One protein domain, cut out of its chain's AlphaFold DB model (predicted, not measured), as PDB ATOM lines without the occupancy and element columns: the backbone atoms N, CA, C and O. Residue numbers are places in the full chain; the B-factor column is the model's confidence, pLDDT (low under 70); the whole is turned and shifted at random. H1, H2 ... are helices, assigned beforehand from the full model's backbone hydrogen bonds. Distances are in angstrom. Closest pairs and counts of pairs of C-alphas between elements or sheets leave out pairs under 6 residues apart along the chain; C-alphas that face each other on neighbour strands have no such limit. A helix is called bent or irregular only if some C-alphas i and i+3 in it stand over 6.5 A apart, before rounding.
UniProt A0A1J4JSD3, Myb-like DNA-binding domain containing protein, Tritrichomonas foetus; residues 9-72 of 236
ATOM      1  N   ASN A   9      22.541 -49.347 -28.424       55.38
ATOM      2  CA  ASN A   9      23.460 -49.646 -27.312       55.38
ATOM      3  C   ASN A   9      24.891 -49.092 -27.505       55.38
ATOM      4  O   ASN A   9      25.833 -49.499 -26.822       55.38
ATOM      5  N   VAL A  10      25.080 -48.160 -28.448       58.47
ATOM      6  CA  VAL A  10      26.379 -47.514 -28.684       58.47
ATOM      7  C   VAL A  10      26.732 -46.622 -27.492       58.47
ATOM      8  O   VAL A  10      26.109 -45.585 -27.259       58.47
ATOM      9  N   GLN A  11      27.759 -47.019 -26.737       49.47
ATOM     10  CA  GLN A  11      28.326 -46.190 -25.678       49.47
ATOM     11  C   GLN A  11      28.841 -44.874 -26.269       49.47
ATOM     12  O   GLN A  11      29.640 -44.859 -27.206       49.47
ATOM     13  N   VAL A  12      28.365 -43.759 -25.712       53.22
ATOM     14  CA  VAL A  12      28.786 -42.404 -26.078       53.22
ATOM     15  C   VAL A  12      30.233 -42.227 -25.626       53.22
ATOM     16  O   VAL A  12      30.492 -41.876 -24.476       53.22
ATOM     17  N   ILE A  13      31.193 -42.488 -26.513       53.44
ATOM     18  CA  ILE A  13      32.590 -42.149 -26.245       53.44
ATOM     19  C   ILE A  13      32.700 -40.627 -26.361       53.44
ATOM     20  O   ILE A  13      32.744 -40.063 -27.452       53.44
ATOM     21  N   SER A  14      32.700 -39.946 -25.216       54.62
ATOM     22  CA  SER A  14      32.971 -38.514 -25.125       54.62
ATOM     23  C   SER A  14      34.468 -38.256 -25.322       54.62
ATOM     24  O   SER A  14      35.182 -37.921 -24.375       54.62
ATOM     25  N   THR A  15      34.975 -38.444 -26.537       44.72
ATOM     26  CA  THR A  15      36.355 -38.069 -26.853       44.72
ATOM     27  C   THR A  15      36.396 -36.563 -27.096       44.72
ATOM     28  O   THR A  15      35.843 -36.086 -28.075       44.72
ATOM     29  N   ILE A  16      36.992 -35.847 -26.135       52.59
ATOM     30  CA  ILE A  16      37.716 -34.565 -26.233       52.59
ATOM     31  C   ILE A  16      37.075 -33.496 -27.143       52.59
ATOM     32  O   ILE A  16      37.008 -33.631 -28.357       52.59
ATOM     33  N   ARG A  17      36.689 -32.362 -26.535       52.25
ATOM     34  CA  ARG A  17      36.257 -31.126 -27.215       52.25
ATOM     35  C   ARG A  17      37.373 -30.563 -28.113       52.25
ATOM     36  O   ARG A  17      38.022 -29.585 -27.747       52.25
ATOM     37  N   GLU A  18      37.594 -31.141 -29.284       60.28
ATOM     38  CA  GLU A  18      38.290 -30.446 -30.362       60.28
ATOM     39  C   GLU A  18      37.354 -29.404 -30.982       60.28
ATOM     40  O   GLU A  18      36.128 -29.556 -30.972       60.28
ATOM     41  N   LYS A  19      37.939 -28.290 -31.443       59.44
ATOM     42  CA  LYS A  19      37.222 -27.155 -32.042       59.44
ATOM     43  C   LYS A  19      36.178 -27.675 -33.028       59.44
ATOM     44  O   LYS A  19      36.535 -28.360 -33.980       59.44
ATOM     45  N   LEU A  20      34.906 -27.323 -32.792       59.34
ATOM     46  CA  LEU A  20      33.808 -27.654 -33.700       59.34
ATOM     47  C   LEU A  20      34.239 -27.304 -35.130       59.34
ATOM     48  O   LEU A  20      34.722 -26.184 -35.345       59.34
ATOM     49  N   PRO A  21      34.114 -28.239 -36.087       57.56
ATOM     50  CA  PRO A  21      34.565 -27.992 -37.440       57.56
ATOM     51  C   PRO A  21      33.852 -26.758 -38.019       57.56
ATOM     52  O   PRO A  21      32.722 -26.444 -37.618       57.56
ATOM     53  N   PRO A  22      34.503 -26.037 -38.952       62.00
ATOM     54  CA  PRO A  22      33.903 -24.902 -39.649       62.00
ATOM     55  C   PRO A  22      32.563 -25.298 -40.288       62.00
ATOM     56  O   PRO A  22      32.255 -26.480 -40.395       62.00
ATOM     57  N   ARG A  23      31.750 -24.318 -40.715       67.44
ATOM     58  CA  ARG A  23      30.435 -24.538 -41.356       67.44
ATOM     59  C   ARG A  23      30.567 -25.372 -42.647       67.44
ATOM     60  O   ARG A  23      30.565 -24.830 -43.747       67.44
ATOM     61  N   THR A  24      30.715 -26.685 -42.511       82.69
ATOM     62  CA  THR A  24      30.850 -27.652 -43.599       82.69
ATOM     63  C   THR A  24      29.469 -28.148 -43.997       82.69
ATOM     64  O   THR A  24      28.607 -28.380 -43.146       82.69
ATOM     65  N   LYS A  25      29.244 -28.317 -45.303       89.25
ATOM     66  CA  LYS A  25      28.014 -28.927 -45.825       89.25
ATOM     67  C   LYS A  25      27.925 -30.382 -45.359       89.25
ATOM     68  O   LYS A  25      28.961 -31.013 -45.164       89.25
ATOM     69  N   PHE A  26      26.711 -30.883 -45.150       91.94
ATOM     70  CA  PHE A  26      26.487 -32.306 -44.899       91.94
ATOM     71  C   PHE A  26      26.773 -33.107 -46.167       91.94
ATOM     72  O   PHE A  26      26.376 -32.685 -47.258       91.94
ATOM     73  N   THR A  27      27.468 -34.233 -46.027       93.88
ATOM     74  CA  THR A  27      27.650 -35.184 -47.127       93.88
ATOM     75  C   THR A  27      26.464 -36.154 -47.212       93.88
ATOM     76  O   THR A  27      25.746 -36.340 -46.223       93.88
ATOM     77  N   PRO A  28      26.237 -36.805 -48.368       94.19
ATOM     78  CA  PRO A  28      25.179 -37.807 -48.502       94.19
ATOM     79  C   PRO A  28      25.308 -38.965 -47.501       94.19
ATOM     80  O   PRO A  28      24.297 -39.471 -47.008       94.19
ATOM     81  N   GLU A  29      26.539 -39.359 -47.163       94.50
ATOM     82  CA  GLU A  29      26.829 -40.407 -46.179       94.50
ATOM     83  C   GLU A  29      26.426 -39.966 -44.766       94.50
ATOM     84  O   GLU A  29      25.820 -40.737 -44.019       94.50
ATOM     85  N   GLU A  30      26.714 -38.711 -44.405       94.44
ATOM     86  CA  GLU A  30      26.275 -38.129 -43.135       94.44
ATOM     87  C   GLU A  30      24.750 -38.037 -43.057       94.44
ATOM     88  O   GLU A  30      24.171 -38.381 -42.028       94.44
ATOM     89  N   ASP A  31      24.092 -37.622 -44.141       95.25
ATOM     90  CA  ASP A  31      22.632 -37.558 -44.209       95.25
ATOM     91  C   ASP A  31      22.000 -38.946 -44.060       95.25
ATOM     92  O   ASP A  31      21.002 -39.111 -43.354       95.25
ATOM     93  N   GLN A  32      22.583 -39.967 -44.696       95.44
ATOM     94  CA  GLN A  32      22.123 -41.346 -44.553       95.44
ATOM     95  C   GLN A  32      22.278 -41.831 -43.113       95.44
ATOM     96  O   GLN A  32      21.331 -42.395 -42.560       95.44
ATOM     97  N   LYS A  33      23.434 -41.576 -42.493       94.25
ATOM     98  CA  LYS A  33      23.683 -41.925 -41.091       94.25
ATOM     99  C   LYS A  33      22.688 -41.221 -40.165       94.25
ATOM    100  O   LYS A  33      22.094 -41.870 -39.308       94.25
ATOM    101  N   LEU A  34      22.442 -39.928 -40.372       94.50
ATOM    102  CA  LEU A  34      21.496 -39.147 -39.574       94.50
ATOM    103  C   LEU A  34      20.059 -39.677 -39.705       94.50
ATOM    104  O   LEU A  34      19.400 -39.887 -38.687       94.50
ATOM    105  N   ARG A  35      19.595 -39.981 -40.927       94.56
ATOM    106  CA  ARG A  35      18.284 -40.623 -41.154       94.56
ATOM    107  C   ARG A  35      18.169 -41.968 -40.442       94.56
ATOM    108  O   ARG A  35      17.146 -42.251 -39.827       94.56
ATOM    109  N   GLN A  36      19.209 -42.798 -40.519       93.94
ATOM    110  CA  GLN A  36      19.221 -44.110 -39.872       93.94
ATOM    111  C   GLN A  36      19.155 -43.997 -38.348       93.94
ATOM    112  O   GLN A  36      18.409 -44.754 -37.730       93.94
ATOM    113  N   LEU A  37      19.888 -43.054 -37.750       92.81
ATOM    114  CA  LEU A  37      19.882 -42.842 -36.300       92.81
ATOM    115  C   LEU A  37      18.502 -42.408 -35.795       92.81
ATOM    116  O   LEU A  37      17.999 -43.008 -34.847       92.81
ATOM    117  N   VAL A  38      17.868 -41.439 -36.463       93.19
ATOM    118  CA  VAL A  38      16.522 -40.971 -36.087       93.19
ATOM    119  C   VAL A  38      15.477 -42.073 -36.285       93.19
ATOM    120  O   VAL A  38      14.636 -42.286 -35.417       93.19
ATOM    121  N   LYS A  39      15.562 -42.830 -37.387       91.75
ATOM    122  CA  LYS A  39      14.626 -43.926 -37.676       91.75
ATOM    123  C   LYS A  39      14.766 -45.111 -36.713       91.75
ATOM    124  O   LYS A  39      13.767 -45.734 -36.378       91.75
ATOM    125  N   SER A  40      15.991 -45.461 -36.321       89.69
ATOM    126  CA  SER A  40      16.252 -46.680 -35.535       89.69
ATOM    127  C   SER A  40      16.051 -46.472 -34.036       89.69
ATOM    128  O   SER A  40      15.697 -47.420 -33.344       89.69
ATOM    129  N   CYS A  41      16.272 -45.256 -33.528       86.94
ATOM    130  CA  CYS A  41      16.121 -44.944 -32.109       86.94
ATOM    131  C   CYS A  41      15.326 -43.623 -31.950       86.94
ATOM    132  O   CYS A  41      15.933 -42.576 -31.715       86.94
ATOM    133  N   PRO A  42      13.980 -43.645 -32.052       82.50
ATOM    134  CA  PRO A  42      13.143 -42.432 -32.043       82.50
ATOM    135  C   PRO A  42      13.222 -41.642 -30.727       82.50
ATOM    136  O   PRO A  42      13.099 -40.423 -30.721       82.50
ATOM    137  N   ASN A  43      13.514 -42.320 -29.613       86.56
ATOM    138  CA  ASN A  43      13.640 -41.702 -28.288       86.56
ATOM    139  C   ASN A  43      15.040 -41.115 -28.017       86.56
ATOM    140  O   ASN A  43      15.342 -40.707 -26.893       86.56
ATOM    141  N   MET A  44      15.937 -41.114 -29.009       87.81
ATOM    142  CA  MET A  44      17.305 -40.641 -28.828       87.81
ATOM    143  C   MET A  44      17.371 -39.111 -28.869       87.81
ATOM    144  O   MET A  44      16.936 -38.467 -29.822       87.81
ATOM    145  N   SER A  45      17.997 -38.509 -27.856       90.44
ATOM    146  CA  SER A  45      18.202 -37.060 -27.847       90.44
ATOM    147  C   SER A  45      19.197 -36.622 -28.931       90.44
ATOM    148  O   SER A  45      20.189 -37.302 -29.207       90.44
ATOM    149  N   TRP A  46      19.029 -35.408 -29.465       91.56
ATOM    150  CA  TRP A  46      19.976 -34.817 -30.425       91.56
ATOM    151  C   TRP A  46      21.421 -34.753 -29.908       91.56
ATOM    152  O   TRP A  46      22.361 -34.762 -30.701       91.56
ATOM    153  N   LYS A  47      21.619 -34.709 -28.580       90.56
ATOM    154  CA  LYS A  47      22.947 -34.779 -27.949       90.56
ATOM    155  C   LYS A  47      23.610 -36.137 -28.168       90.56
ATOM    156  O   LYS A  47      24.787 -36.184 -28.509       90.56
ATOM    157  N   GLN A  48      22.858 -37.222 -28.003       90.06
ATOM    158  CA  GLN A  48      23.344 -38.580 -28.254       90.06
ATOM    159  C   GLN A  48      23.580 -38.807 -29.749       90.06
ATOM    160  O   GLN A  48      24.648 -39.286 -30.121       90.06
ATOM    161  N   ILE A  49      22.653 -38.358 -30.607       90.56
ATOM    162  CA  ILE A  49      22.811 -38.426 -32.071       90.56
ATOM    163  C   ILE A  49      24.097 -37.712 -32.501       90.56
ATOM    164  O   ILE A  49      24.905 -38.279 -33.231       90.56
ATOM    165  N   ALA A  50      24.330 -36.492 -32.014       90.50
ATOM    166  CA  ALA A  50      25.561 -35.752 -32.280       90.50
ATOM    167  C   ALA A  50      26.815 -36.474 -31.770       90.50
ATOM    168  O   ALA A  50      27.821 -36.496 -32.473       90.50
ATOM    169  N   GLY A  51      26.747 -37.111 -30.596       89.38
ATOM    170  CA  GLY A  51      27.833 -37.947 -30.079       89.38
ATOM    171  C   GLY A  51      28.186 -39.107 -31.016       89.38
ATOM    172  O   GLY A  51      29.362 -39.373 -31.239       89.38
ATOM    173  N   ILE A  52      27.185 -39.743 -31.631       89.75
ATOM    174  CA  ILE A  52      27.390 -40.832 -32.603       89.75
ATOM    175  C   ILE A  52      27.869 -40.296 -33.961       89.75
ATOM    176  O   ILE A  52      28.644 -40.956 -34.662       89.75
ATOM    177  N   MET A  53      27.422 -39.103 -34.365       89.19
ATOM    178  CA  MET A  53      27.922 -38.420 -35.563       89.19
ATOM    179  C   MET A  53      29.391 -38.007 -35.393       89.19
ATOM    180  O   MET A  53      30.167 -38.146 -36.334       89.19
ATOM    181  N   GLY A  54      29.787 -37.574 -34.193       84.69
ATOM    182  CA  GLY A  54      31.160 -37.255 -33.786       84.69
ATOM    183  C   GLY A  54      31.665 -35.898 -34.286       84.69
ATOM    184  O   GLY A  54      32.301 -35.156 -33.545       84.69
ATOM    185  N   ASN A  55      31.338 -35.534 -35.525       85.69
ATOM    186  CA  ASN A  55      31.797 -34.311 -36.190       85.69
ATOM    187  C   ASN A  55      30.712 -33.221 -36.324       85.69
ATOM    188  O   ASN A  55      30.974 -32.160 -36.893       85.69
ATOM    189  N   ARG A  56      29.494 -33.460 -35.824       89.19
ATOM    190  CA  ARG A  56      28.356 -32.532 -35.915       89.19
ATOM    191  C   ARG A  56      27.834 -32.165 -34.536       89.19
ATOM    192  O   ARG A  56      27.770 -33.001 -33.641       89.19
ATOM    193  N   SER A  57      27.430 -30.909 -34.369       89.44
ATOM    194  CA  SER A  57      26.782 -30.451 -33.144       89.44
ATOM    195  C   SER A  57      25.314 -30.903 -33.086       89.44
ATOM    196  O   SER A  57      24.680 -31.084 -34.128       89.44
ATOM    197  N   PRO A  58      24.716 -31.013 -31.884       89.25
ATOM    198  CA  PRO A  58      23.298 -31.357 -31.733       89.25
ATOM    199  C   PRO A  58      22.366 -30.423 -32.509       89.25
ATOM    200  O   PRO A  58      21.403 -30.875 -33.125       89.25
ATOM    201  N   ARG A  59      22.685 -29.120 -32.522       88.94
ATOM    202  CA  ARG A  59      21.944 -28.111 -33.290       88.94
ATOM    203  C   ARG A  59      22.017 -28.402 -34.788       88.94
ATOM    204  O   ARG A  59      20.978 -28.398 -35.434       88.94
ATOM    205  N   GLN A  60      23.210 -28.694 -35.312       91.12
ATOM    206  CA  GLN A  60      23.403 -29.008 -36.732       91.12
ATOM    207  C   GLN A  60      22.630 -30.261 -37.145       91.12
ATOM    208  O   GLN A  60      21.976 -30.243 -38.182       91.12
ATOM    209  N   CYS A  61      22.676 -31.326 -36.339       93.06
ATOM    210  CA  CYS A  61      21.932 -32.556 -36.620       93.06
ATOM    211  C   CYS A  61      20.421 -32.301 -36.666       93.06
ATOM    212  O   CYS A  61      19.770 -32.687 -37.634       93.06
ATOM    213  N   ARG A  62      19.874 -31.605 -35.659       93.38
ATOM    214  CA  ARG A  62      18.443 -31.271 -35.608       93.38
ATOM    215  C   ARG A  62      18.017 -30.416 -36.797       93.38
ATOM    216  O   ARG A  62      17.049 -30.740 -37.469       93.38
ATOM    217  N   GLU A  63      18.740 -29.330 -37.052       92.06
ATOM    218  CA  GLU A  63      18.432 -28.402 -38.144       92.06
ATOM    219  C   GLU A  63      18.498 -29.104 -39.502       92.06
ATOM    220  O   GLU A  63      17.601 -28.949 -40.326       92.06
ATOM    221  N   ARG A  64      19.524 -29.940 -39.720       94.12
ATOM    222  CA  ARG A  64      19.648 -30.720 -40.951       94.12
ATOM    223  C   ARG A  64      18.462 -31.658 -41.141       94.12
ATOM    224  O   ARG A  64      17.916 -31.706 -42.239       94.12
ATOM    225  N   TYR A  65      18.068 -32.377 -40.092       93.75
ATOM    226  CA  TYR A  65      16.955 -33.316 -40.169       93.75
ATOM    227  C   TYR A  65      15.627 -32.600 -40.433       93.75
ATOM    228  O   TYR A  65      14.973 -32.890 -41.431       93.75
ATOM    229  N   ASN A  66      15.284 -31.613 -39.605       90.75
ATOM    230  CA  ASN A  66      13.992 -30.923 -39.655       90.75
ATOM    231  C   ASN A  66      13.789 -30.077 -40.917       90.75
ATOM    232  O   ASN A  66      12.650 -29.853 -41.302       90.75
ATOM    233  N   ASN A  67      14.869 -29.597 -41.544       90.50
ATOM    234  CA  ASN A  67      14.766 -28.732 -42.722       90.50
ATOM    235  C   ASN A  67      15.004 -29.467 -44.044       90.50
ATOM    236  O   ASN A  67      14.640 -28.936 -45.085       90.50
ATOM    237  N   TYR A  68      15.619 -30.658 -44.036       90.44
ATOM    238  CA  TYR A  68      15.989 -31.329 -45.289       90.44
ATOM    239  C   TYR A  68      15.813 -32.846 -45.330       90.44
ATOM    240  O   TYR A  68      15.752 -33.382 -46.431       90.44
ATOM    241  N   LEU A  69      15.836 -33.562 -44.199       92.38
ATOM    242  CA  LEU A  69      15.886 -35.035 -44.221       92.38
ATOM    243  C   LEU A  69      14.621 -35.713 -43.709       92.38
ATOM    244  O   LEU A  69      14.471 -36.915 -43.944       92.38
ATOM    245  N   SER A  70      13.773 -34.993 -42.972       90.19
ATOM    246  CA  SER A  70      12.513 -35.539 -42.484       90.19
ATOM    247  C   SER A  70      11.659 -35.987 -43.677       90.19
ATOM    248  O   SER A  70      11.552 -35.241 -44.652       90.19
ATOM    249  N   PRO A  71      11.046 -37.183 -43.624       89.19
ATOM    250  CA  PRO A  71      10.163 -37.664 -44.690       89.19
ATOM    251  C   PRO A  71       8.922 -36.783 -44.877       89.19
ATOM    252  O   PRO A  71       8.270 -36.858 -45.911       89.19
ATOM    253  N   GLU A  72       8.607 -35.945 -43.890       87.19
ATOM    254  CA  GLU A  72       7.523 -34.969 -43.948       87.19
ATOM    255  C   GLU A  72       7.865 -33.746 -44.799       87.19
ATOM    256  O   GLU A  72       7.028 -32.860 -44.907       87.19
TER     257      GLU A  72
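What this domain is: This is residues 9 to 72 of the 236 residues of the protein "Myb-like DNA-binding domain containing protein" of Tritrichomonas foetus (UniProt A0A1J4JSD3). Three short helices, H1, H2 and H3, pack crosswise into a small core, their centres at the corners of a triangle, and a long strip of chain without a named element, residues 9 to 27, swings in a wide arc round one side of them before it enters H1. Each helix touches the other two, and H3 crosses both H1 and H2 nearly at right angles. The printed part has 64 residues with three named helices, in the order H1, H2, H3 along the chain, and no named strand; its class is all helix. The whole is compact, with a radius of gyration of the C-alphas of 11.4 A, and it spans 35 by 29 by 18 A.

How they stand to each other: H1, residues 28 to 40, is the longest helix. H2, residues 46 to 53, touches H1, and the closest C-alphas of the two are those of Leu 37 and Ile 49, 6.8 A apart. H1 and H2 run opposite ways at a steep tilt of 49 degrees. H3, residues 58 to 69, touches H1, which takes part with residues 31 to 35 alone; their closest C-alphas are those of Arg 35 and Leu 69, 6.8 A apart. The lines of H1 and H3 are about perpendicular, at 84 degrees. H3 also touches H2, with its residues 58 to 62 alone, and the closest C-alphas are those of Trp 46 and Pro 58, 5.0 A apart. H2 and H3 are about perpendicular as well, at 87 degrees. The helix packing is mostly crossed, with 0 of the 3 touching pairs at a shallow tilt. In H1, H2 and H3 every backbone O i to N i+4 pair is within hydrogen-bond range.

Where its parts are: H1 runs from Pro 28, with its C-alpha at (25.179, -37.807, -48.502), to Ser 40, 18.1 A from first to last C-alpha. H2 goes from Trp 46, with its C-alpha at (19.976, -34.817, -30.425), to Met 53, over 10.1 A. H3 covers 15.0 A from Pro 58 to Leu 69, whose C-alpha is at (15.886, -35.035, -44.221). H3 is neither bent nor irregular, but only just: C-alphas 66 and 69 are 6.4 A apart.

The domain as a whole: The two C-alphas farthest apart, those of Ile 16 and Glu 72, are 35.0 A from each other. The C-alphas of residues 9 to 27 lie 10 to 17 A from the mean of all C-alphas. The links from H1 to H2 and from H2 to H3 are tight, with 5 and 4 residues between the helices. The printed part has no cut. The mean pLDDT of the printed part is 82.6, and residues 9 to 23 of this predicted model are under 70.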